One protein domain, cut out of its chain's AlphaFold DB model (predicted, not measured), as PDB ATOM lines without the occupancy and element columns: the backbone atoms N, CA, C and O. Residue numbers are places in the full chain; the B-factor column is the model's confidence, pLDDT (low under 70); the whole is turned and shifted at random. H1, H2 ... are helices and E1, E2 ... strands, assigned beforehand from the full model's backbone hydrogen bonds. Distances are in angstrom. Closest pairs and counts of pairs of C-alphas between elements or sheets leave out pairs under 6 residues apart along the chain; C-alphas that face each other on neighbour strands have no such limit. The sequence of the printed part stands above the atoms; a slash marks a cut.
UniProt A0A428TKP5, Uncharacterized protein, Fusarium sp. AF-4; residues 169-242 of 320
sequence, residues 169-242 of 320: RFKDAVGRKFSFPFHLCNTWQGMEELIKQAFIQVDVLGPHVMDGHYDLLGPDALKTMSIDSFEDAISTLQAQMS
ATOM      1  N   ARG A 169     120.359 149.859 185.043       79.00
ATOM      2  CA  ARG A 169     120.428 151.285 185.385       79.00
ATOM      3  C   ARG A 169     121.694 151.565 186.184       79.00
ATOM      4  O   ARG A 169     121.894 150.977 187.241       79.00
ATOM      5  N   PHE A 170     122.506 152.496 185.706       77.69
ATOM      6  CA  PHE A 170     123.767 152.886 186.328       77.69
ATOM      7  C   PHE A 170     123.749 154.378 186.659       77.69
ATOM      8  O   PHE A 170     123.275 155.185 185.862       77.69
ATOM      9  N   LYS A 171     124.246 154.756 187.838       76.44
ATOM     10  CA  LYS A 171     124.429 156.157 188.224       76.44
ATOM     11  C   LYS A 171     125.896 156.376 188.541       76.44
ATOM     12  O   LYS A 171     126.464 155.620 189.319       76.44
ATOM     13  N   ASP A 172     126.483 157.408 187.957       81.69
ATOM     14  CA  ASP A 172     127.892 157.710 188.161       81.69
ATOM     15  C   ASP A 172     128.139 158.723 189.296       81.69
ATOM     16  O   ASP A 172     127.202 159.278 189.881       81.69
ATOM     17  N   ALA A 173     129.417 158.982 189.591       66.69
ATOM     18  CA  ALA A 173     129.849 159.921 190.630       66.69
ATOM     19  C   ALA A 173     129.439 161.385 190.364       66.69
ATOM     20  O   ALA A 173     129.345 162.179 191.296       66.69
ATOM     21  N   VAL A 174     129.157 161.740 189.107       66.94
ATOM     22  CA  VAL A 174     128.688 163.073 188.690       66.94
ATOM     23  C   VAL A 174     127.149 163.144 188.707       66.94
ATOM     24  O   VAL A 174     126.546 164.174 188.421       66.94
ATOM     25  N   GLY A 175     126.479 162.049 189.073       65.06
ATOM     26  CA  GLY A 175     125.028 161.947 189.157       65.06
ATOM     27  C   GLY A 175     124.325 161.652 187.831       65.06
ATOM     28  O   GLY A 175     123.090 161.610 187.812       65.06
ATOM     29  N   ARG A 176     125.069 161.402 186.747       70.50
ATOM     30  CA  ARG A 176     124.525 161.006 185.442       70.50
ATOM     31  C   ARG A 176     123.915 159.615 185.556       70.50
ATOM     32  O   ARG A 176     124.497 158.718 186.161       70.50
ATOM     33  N   LYS A 177     122.727 159.445 184.977       72.31
ATOM     34  CA  LYS A 177     122.011 158.167 184.940       72.31
ATOM     35  C   LYS A 177     122.115 157.577 183.541       72.31
ATOM     36  O   LYS A 177     121.776 158.241 182.567       72.31
ATOM     37  N   PHE A 178     122.536 156.327 183.467       72.25
ATOM     38  CA  PHE A 178     122.663 155.543 182.252       72.25
ATOM     39  C   PHE A 178     121.724 154.340 182.317       72.25
ATOM     40  O   PHE A 178     121.425 153.823 183.395       72.25
ATOM     41  N   SER A 179     121.263 153.903 181.151       76.44
ATOM     42  CA  SER A 179     120.509 152.665 180.978       76.44
ATOM     43  C   SER A 179     121.238 151.834 179.935       76.44
ATOM     44  O   SER A 179     121.223 152.183 178.755       76.44
ATOM     45  N   PHE A 180     121.913 150.777 180.371       76.44
ATOM     46  CA  PHE A 180     122.730 149.934 179.508       76.44
ATOM     47  C   PHE A 180     121.968 148.663 179.113       76.44
ATOM     48  O   PHE A 180     121.379 148.010 179.980       76.44
ATOM     49  N   PRO A 181     121.962 148.284 177.821       80.31
ATOM     50  CA  PRO A 181     121.465 146.980 177.404       80.31
ATOM     51  C   PRO A 181     122.218 145.859 178.127       80.31
ATOM     52  O   PRO A 181     123.447 145.860 178.149       80.31
ATOM     53  N   PHE A 182     121.489 144.886 178.683       77.12
ATOM     54  CA  PHE A 182     122.078 143.856 179.545       77.12
ATOM     55  C   PHE A 182     123.237 143.101 178.877       77.12
ATOM     56  O   PHE A 182     124.261 142.862 179.503       77.12
ATOM     57  N   HIS A 183     123.119 142.781 177.587       76.31
ATOM     58  CA  HIS A 183     124.149 142.057 176.836       76.31
ATOM     59  C   HIS A 183     125.490 142.808 176.708       76.31
ATOM     60  O   HIS A 183     126.490 142.181 176.380       76.31
ATOM     61  N   LEU A 184     125.524 144.123 176.961       73.06
ATOM     62  CA  LEU A 184     126.750 144.932 176.934       73.06
ATOM     63  C   LEU A 184     127.400 145.083 178.313       73.06
ATOM     64  O   LEU A 184     128.582 145.395 178.394       73.06
ATOM     65  N   CYS A 185     126.648 144.873 179.394       78.38
ATOM     66  CA  CYS A 185     127.107 145.090 180.770       78.38
ATOM     67  C   CYS A 185     126.987 143.837 181.655       78.38
ATOM     68  O   CYS A 185     127.072 143.935 182.877       78.38
ATOM     69  N   ASN A 186     126.748 142.665 181.057       78.75
ATOM     70  CA  ASN A 186     126.613 141.386 181.764       78.75
ATOM     71  C   ASN A 186     127.952 140.764 182.187       78.75
ATOM     72  O   ASN A 186     127.946 139.777 182.913       78.75
ATOM     73  N   THR A 187     129.069 141.326 181.732       80.88
ATOM     74  CA  THR A 187     130.431 140.944 182.117       80.88
ATOM     75  C   THR A 187     131.137 142.154 182.707       80.88
ATOM     76  O   THR A 187     130.833 143.295 182.337       80.88
ATOM     77  N   TRP A 188     132.110 141.917 183.591       82.75
ATOM     78  CA  TRP A 188     132.931 143.008 184.125       82.75
ATOM     79  C   TRP A 188     133.621 143.791 183.004       82.75
ATOM     80  O   TRP A 188     133.566 145.013 182.997       82.75
ATOM     81  N   GLN A 189     134.196 143.099 182.017       80.75
ATOM     82  CA  GLN A 189     134.899 143.736 180.903       80.75
ATOM     83  C   GLN A 189     133.989 144.681 180.100       80.75
ATOM     84  O   GLN A 189     134.394 145.795 179.769       80.75
ATOM     85  N   GLY A 190     132.756 144.257 179.801       76.50
ATOM     86  CA  GLY A 190     131.783 145.105 179.112       76.50
ATOM     87  C   GLY A 190     131.366 146.312 179.954       76.50
ATOM     88  O   GLY A 190     131.315 147.436 179.458       76.50
ATOM     89  N   MET A 191     131.141 146.105 181.255       83.19
ATOM     90  CA  MET A 191     130.815 147.187 182.185       83.19
ATOM     91  C   MET A 191     131.974 148.181 182.363       83.19
ATOM     92  O   MET A 191     131.754 149.388 182.356       83.19
ATOM     93  N   GLU A 192     133.207 147.696 182.488       81.25
ATOM     94  CA  GLU A 192     134.422 148.500 182.618       81.25
ATOM     95  C   GLU A 192     134.649 149.372 181.379       81.25
ATOM     96  O   GLU A 192     134.953 150.557 181.513       81.25
ATOM     97  N   GLU A 193     134.437 148.832 180.178       76.38
ATOM     98  CA  GLU A 193     134.520 149.604 178.936       76.38
ATOM     99  C   GLU A 193     133.458 150.715 178.900       76.38
ATOM    100  O   GLU A 193     133.771 151.861 178.584       76.38
ATOM    101  N   LEU A 194     132.219 150.421 179.312       78.62
ATOM    102  CA  LEU A 194     131.152 151.422 179.409       78.62
ATOM    103  C   LEU A 194     131.467 152.512 180.448       78.62
ATOM    104  O   LEU A 194     131.200 153.691 180.204       78.62
ATOM    105  N   ILE A 195     132.071 152.145 181.584       80.50
ATOM    106  CA  ILE A 195     132.528 153.088 182.615       80.50
ATOM    107  C   ILE A 195     133.651 153.970 182.060       80.50
ATOM    108  O   ILE A 195     133.560 155.197 182.129       80.50
ATOM    109  N   LYS A 196     134.682 153.384 181.446       80.25
ATOM    110  CA  LYS A 196     135.796 154.134 180.847       80.25
ATOM    111  C   LYS A 196     135.305 155.081 179.758       80.25
ATOM    112  O   LYS A 196     135.659 156.259 179.769       80.25
ATOM    113  N   GLN A 197     134.417 154.618 178.882       72.69
ATOM    114  CA  GLN A 197     133.796 155.450 177.850       72.69
ATOM    115  C   GLN A 197     132.984 156.607 178.441       72.69
ATOM    116  O   GLN A 197     133.051 157.725 177.929       72.69
ATOM    117  N   ALA A 198     132.255 156.386 179.537       68.62
ATOM    118  CA  ALA A 198     131.479 157.438 180.189       68.62
ATOM    119  C   ALA A 198     132.358 158.538 180.815       68.62
ATOM    120  O   ALA A 198     131.901 159.679 180.959       68.62
ATOM    121  N   PHE A 199     133.600 158.221 181.182       66.19
ATOM    122  CA  PHE A 199     134.520 159.132 181.866       66.19
ATOM    123  C   PHE A 199     135.668 159.659 180.994       66.19
ATOM    124  O   PHE A 199     136.364 160.574 181.423       66.19
ATOM    125  N   ILE A 200     135.813 159.190 179.750       63.53
ATOM    126  CA  ILE A 200     136.928 159.544 178.850       63.53
ATOM    127  C   ILE A 200     137.070 161.052 178.558       63.53
ATOM    128  O   ILE A 200     138.153 161.512 178.215       63.53
ATOM    129  N   GLN A 201     135.995 161.833 178.705       45.66
ATOM    130  CA  GLN A 201     135.979 163.291 178.489       45.66
ATOM    131  C   GLN A 201     135.638 164.088 179.755       45.66
ATOM    132  O   GLN A 201     135.292 165.264 179.676       45.66
ATOM    133  N   VAL A 202     135.683 163.453 180.930       58.78
ATOM    134  CA  VAL A 202     135.502 164.144 182.209       58.78
ATOM    135  C   VAL A 202     136.887 164.527 182.711       58.78
ATOM    136  O   VAL A 202     137.544 163.699 183.320       58.78
ATOM    137  N   ASP A 203     137.339 165.755 182.454       57.78
ATOM    138  CA  ASP A 203     138.739 166.174 182.656       57.78
ATOM    139  C   ASP A 203     139.375 165.674 183.966       57.78
ATOM    140  O   ASP A 203     140.406 165.006 183.947       57.78
ATOM    141  N   VAL A 204     138.745 165.967 185.112       64.81
ATOM    142  CA  VAL A 204     139.311 165.665 186.441       64.81
ATOM    143  C   VAL A 204     139.185 164.187 186.815       64.81
ATOM    144  O   VAL A 204     140.034 163.678 187.530       64.81
ATOM    145  N   LEU A 205     138.144 163.484 186.363       66.12
ATOM    146  CA  LEU A 205     137.859 162.107 186.796       66.12
ATOM    147  C   LEU A 205     138.308 161.057 185.772       66.12
ATOM    148  O   LEU A 205     138.593 159.925 186.140       66.12
ATOM    149  N   GLY A 206     138.397 161.429 184.500       70.69
ATOM    150  CA  GLY A 206     138.705 160.560 183.371       70.69
ATOM    151  C   GLY A 206     140.033 159.829 183.514       70.69
ATOM    152  O   GLY A 206     140.015 158.601 183.490       70.69
ATOM    153  N   PRO A 207     141.163 160.528 183.740       75.00
ATOM    154  CA  PRO A 207     142.456 159.875 183.950       75.00
ATOM    155  C   PRO A 207     142.425 158.864 185.105       75.00
ATOM    156  O   PRO A 207     142.885 157.739 184.957       75.00
ATOM    157  N   HIS A 208     141.783 159.218 186.222       73.69
ATOM    158  CA  HIS A 208     141.653 158.329 187.378       73.69
ATOM    159  C   HIS A 208     140.779 157.104 187.088       73.69
ATOM    160  O   HIS A 208     141.118 156.000 187.504       73.69
ATOM    161  N   VAL A 209     139.686 157.274 186.342       80.31
ATOM    162  CA  VAL A 209     138.809 156.164 185.948       80.31
ATOM    163  C   VAL A 209     139.496 155.236 184.944       80.31
ATOM    164  O   VAL A 209     139.338 154.021 185.035       80.31
ATOM    165  N   MET A 210     140.302 155.773 184.022       79.56
ATOM    166  CA  MET A 210     141.097 154.957 183.098       79.56
ATOM    167  C   MET A 210     142.155 154.115 183.821       79.56
ATOM    168  O   MET A 210     142.368 152.966 183.433       79.56
ATOM    169  N   ASP A 211     142.734 154.654 184.896       80.00
ATOM    170  CA  ASP A 211     143.684 153.962 185.773       80.00
ATOM    171  C   ASP A 211     143.012 152.993 186.771       80.00
ATOM    172  O   ASP A 211     143.696 152.350 187.565       80.00
ATOM    173  N   GLY A 212     141.679 152.862 186.749       80.12
ATOM    174  CA  GLY A 212     140.947 151.945 187.629       80.12
ATOM    175  C   GLY A 212     140.680 152.482 189.040       80.12
ATOM    176  O   GLY A 212     140.248 151.730 189.909       80.12
ATOM    177  N   HIS A 213     140.911 153.771 189.296       80.00
ATOM    178  CA  HIS A 213     140.696 154.399 190.603       80.00
ATOM    179  C   HIS A 213     139.217 154.761 190.826       80.00
ATOM    180  O   HIS A 213     138.852 155.938 190.886       80.00
ATOM    181  N   TYR A 214     138.347 153.755 190.919       80.12
ATOM    182  CA  TYR A 214     136.924 153.935 191.200       80.12
ATOM    183  C   TYR A 214     136.334 152.748 191.963       80.12
ATOM    184  O   TYR A 214     136.769 151.610 191.819       80.12
ATOM    185  N   ASP A 215     135.280 153.031 192.722       80.00
ATOM    186  CA  ASP A 215     134.524 152.045 193.484       80.00
ATOM    187  C   ASP A 215     133.130 151.851 192.876       80.00
ATOM    188  O   ASP A 215     132.441 152.822 192.548       80.00
ATOM    189  N   LEU A 216     132.681 150.596 192.752       81.19
ATOM    190  CA  LEU A 216     131.295 150.299 192.394       81.19
ATOM    191  C   LEU A 216     130.436 150.124 193.640       81.19
ATOM    192  O   LEU A 216     130.737 149.316 194.516       81.19
ATOM    193  N   LEU A 217     129.315 150.838 193.678       77.56
ATOM    194  CA  LEU A 217     128.320 150.705 194.734       77.56
ATOM    195  C   LEU A 217     127.189 149.784 194.281       77.56
ATOM    196  O   LEU A 217     126.691 149.893 193.158       77.56
ATOM    197  N   GLY A 218     126.785 148.875 195.168       71.00
ATOM    198  CA  GLY A 218     125.629 148.010 194.958       71.00
ATOM    199  C   GLY A 218     124.285 148.760 195.007       71.00
ATOM    200  O   GLY A 218     124.235 149.936 195.372       71.00
ATOM    201  N   PRO A 219     123.174 148.074 194.684       65.19
ATOM    202  CA  PRO A 219     121.820 148.645 194.643       65.19
ATOM    203  C   PRO A 219     121.363 149.304 195.958       65.19
ATOM    204  O   PRO A 219     120.579 150.248 195.914       65.19
ATOM    205  N   ASP A 220     121.910 148.882 197.102       61.03
ATOM    206  CA  ASP A 220     121.592 149.446 198.422       61.03
ATOM    207  C   ASP A 220     122.475 150.652 198.808       61.03
ATOM    208  O   ASP A 220     122.402 151.128 199.937       61.03
ATOM    209  N   ALA A 221     123.343 151.133 197.905       58.62
ATOM    210  CA  ALA A 221     124.274 152.263 198.072       58.62
ATOM    211  C   ALA A 221     125.256 152.188 199.267       58.62
ATOM    212  O   ALA A 221     126.073 153.088 199.444       58.62
ATOM    213  N   LEU A 222     125.217 151.113 200.062       52.25
ATOM    214  CA  LEU A 222     125.978 150.958 201.308       52.25
ATOM    215  C   LEU A 222     127.136 149.957 201.212       52.25
ATOM    216  O   LEU A 222     127.934 149.860 202.141       52.25
ATOM    217  N   LYS A 223     127.242 149.200 200.114       58.06
ATOM    218  CA  LYS A 223     128.268 148.165 199.953       58.06
ATOM    219  C   LYS A 223     129.081 148.394 198.687       58.06
ATOM    220  O   LYS A 223     128.546 148.297 197.580       58.06
ATOM    221  N   THR A 224     130.371 148.657 198.874       61.72
ATOM    222  CA  THR A 224     131.373 148.597 197.812       61.72
ATOM    223  C   THR A 224     131.443 147.160 197.312       61.72
ATOM    224  O   THR A 224     131.662 146.228 198.092       61.72
ATOM    225  N   MET A 225     131.169 146.958 196.029       62.25
ATOM    226  CA  MET A 225     131.257 145.645 195.405       62.25
ATOM    227  C   MET A 225     132.707 145.388 195.010       62.25
ATOM    228  O   MET A 225     133.329 146.223 194.359       62.25
ATOM    229  N   SER A 226     133.234 144.222 195.390       70.00
ATOM    230  CA  SER A 226     134.483 143.734 194.804       70.00
ATOM    231  C   SER A 226     134.252 143.418 193.327       70.00
ATOM    232  O   SER A 226     133.193 142.889 192.974       70.00
ATOM    233  N   ILE A 227     135.251 143.694 192.490       67.50
ATOM    234  CA  ILE A 227     135.252 143.379 191.054       67.50
ATOM    235  C   ILE A 227     134.946 141.889 190.832       67.50
ATOM    236  O   ILE A 227     134.109 141.550 189.998       67.50
ATOM    237  N   ASP A 228     135.507 141.015 191.672       69.69
ATOM    238  CA  ASP A 228     135.313 139.558 191.602       69.69
ATOM    239  C   ASP A 228     133.870 139.110 191.901       69.69
ATOM    240  O   ASP A 228     133.487 137.986 191.596       69.69
ATOM    241  N   SER A 229     133.057 139.982 192.505       71.44
ATOM    242  CA  SER A 229     131.667 139.705 192.886       71.44
ATOM    243  C   SER A 229     130.650 140.348 191.936       71.44
ATOM    244  O   SER A 229     129.444 140.232 192.172       71.44
ATOM    245  N   PHE A 230     131.100 141.054 190.893       77.44
ATOM    246  CA  PHE A 230     130.222 141.815 190.004       77.44
ATOM    247  C   PHE A 230     129.223 140.919 189.260       77.44
ATOM    248  O   PHE A 230     128.024 141.196 189.260       77.44
ATOM    249  N   GLU A 231     129.688 139.817 188.670       76.94
ATOM    250  CA  GLU A 231     128.841 138.913 187.877       76.94
ATOM    251  C   GLU A 231     127.787 138.200 188.743       76.94
ATOM    252  O   GLU A 231     126.626 138.067 188.337       76.94
ATOM    253  N   ASP A 232     128.147 137.846 189.981       77.44
ATOM    254  CA  ASP A 232     127.228 137.295 190.982       77.44
ATOM    255  C   ASP A 232     126.174 138.324 191.420       77.44
ATOM    256  O   ASP A 232     124.992 137.995 191.571       77.44
ATOM    257  N   ALA A 233     126.567 139.592 191.579       75.69
ATOM    258  CA  ALA A 233     125.654 140.676 191.936       75.69
ATOM    259  C   ALA A 233     124.646 140.967 190.812       75.69
ATOM    260  O   ALA A 233     123.446 141.097 191.069       75.69
ATOM    261  N   ILE A 234     125.104 141.003 189.559       75.44
ATOM    262  CA  ILE A 234     124.242 141.185 188.383       75.44
ATOM    263  C   ILE A 234     123.295 139.991 188.203       75.44
ATOM    264  O   ILE A 234     122.111 140.180 187.911       75.44
ATOM    265  N   SER A 235     123.776 138.770 188.444       76.75
ATOM    266  CA  SER A 235     122.947 137.558 188.416       76.75
ATOM    267  C   SER A 235     121.882 137.565 189.517       76.75
ATOM    268  O   SER A 235     120.727 137.219 189.267       76.75
ATOM    269  N   THR A 236     122.232 138.036 190.717       78.56
ATOM    270  CA  THR A 236     121.298 138.190 191.845       78.56
ATOM    271  C   THR A 236     120.223 139.237 191.546       78.56
ATOM    272  O   THR A 236     119.043 138.987 191.789       78.56
ATOM    273  N   LEU A 237     120.599 140.377 190.960       72.38
ATOM    274  CA  LEU A 237     119.658 141.417 190.526       72.38
ATOM    275  C   LEU A 237     118.663 140.888 189.487       72.38
ATOM    276  O   LEU A 237     117.458 141.097 189.613       72.38
ATOM    277  N   GLN A 238     119.147 140.152 188.485       73.88
ATOM    278  CA  GLN A 238     118.294 139.509 187.481       73.88
ATOM    279  C   GLN A 238     117.343 138.483 188.116       73.88
ATOM    280  O   GLN A 238     116.160 138.449 187.780       73.88
ATOM    281  N   ALA A 239     117.825 137.688 189.076       74.62
ATOM    282  CA  ALA A 239     117.002 136.719 189.794       74.62
ATOM    283  C   ALA A 239     115.912 137.394 190.647       74.62
ATOM    284  O   ALA A 239     114.779 136.916 190.674       74.62
ATOM    285  N   GLN A 240     116.211 138.525 191.293       65.50
ATOM    286  CA  GLN A 240     115.225 139.303 192.052       65.50
ATOM    287  C   GLN A 240     114.134 139.888 191.148       65.50
ATOM    288  O   GLN A 240     112.954 139.813 191.490       65.50
ATOM    289  N   MET A 241     114.506 140.408 189.976       60.81
ATOM    290  CA  MET A 241     113.553 140.959 189.004       60.81
ATOM    291  C   MET A 241     112.710 139.859 188.338       60.81
ATOM    292  O   MET A 241     111.515 140.043 188.124       60.81
ATOM    293  N   SER A 242     113.282 138.671 188.112       61.19
ATOM    294  CA  SER A 242     112.559 137.515 187.561       61.19
ATOM    295  C   SER A 242     111.636 136.806 188.569       61.19
ATOM    296  O   SER A 242     110.756 136.058 188.145       61.19
TER     297      SER A 242
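This is residues 169 to 242 of the 320 residues of an uncharacterized protein of Fusarium sp. AF-4 (UniProt A0A428TKP5). H2 and H4 meet near their ends as an L, H3 folds back at H2's other end, and the hairpin of E1 and E2 lies to one side. The printed part, 74 residues, mostly helix, is compact, with a radius of gyration of the C-alphas of 12.4 A and spans of 39 by 25 by 22 A.

E1, residues 169 to 171, and E2, 177 to 180, form an antiparallel hairpin, with N 170 and O 178 within hydrogen-bond range at 2.9 A. H2, 188 to 199, touches H1, 182 to 185, only at the corner. H2 touches H3, 206 to 210, the closest C-alphas being 199 and 206, 4.7 A. H2 and H4, 227 to 242, only just touch, with 3 pairs of C-alphas within 8 A, about perpendicular at 83 degrees. Every O i to N i+4 pair is within range in H2 and H3, 10 of 12 in H4.

E1 begins at C-alpha 169 (120.428, 151.285, 185.385). H4, 23.7 A long, ends at C-alpha 242 (112.559, 137.515, 187.561).

The printed part has no cut. The link from H3 to H4 is long. Confidence is low in 23 residues, among them 198 to 205.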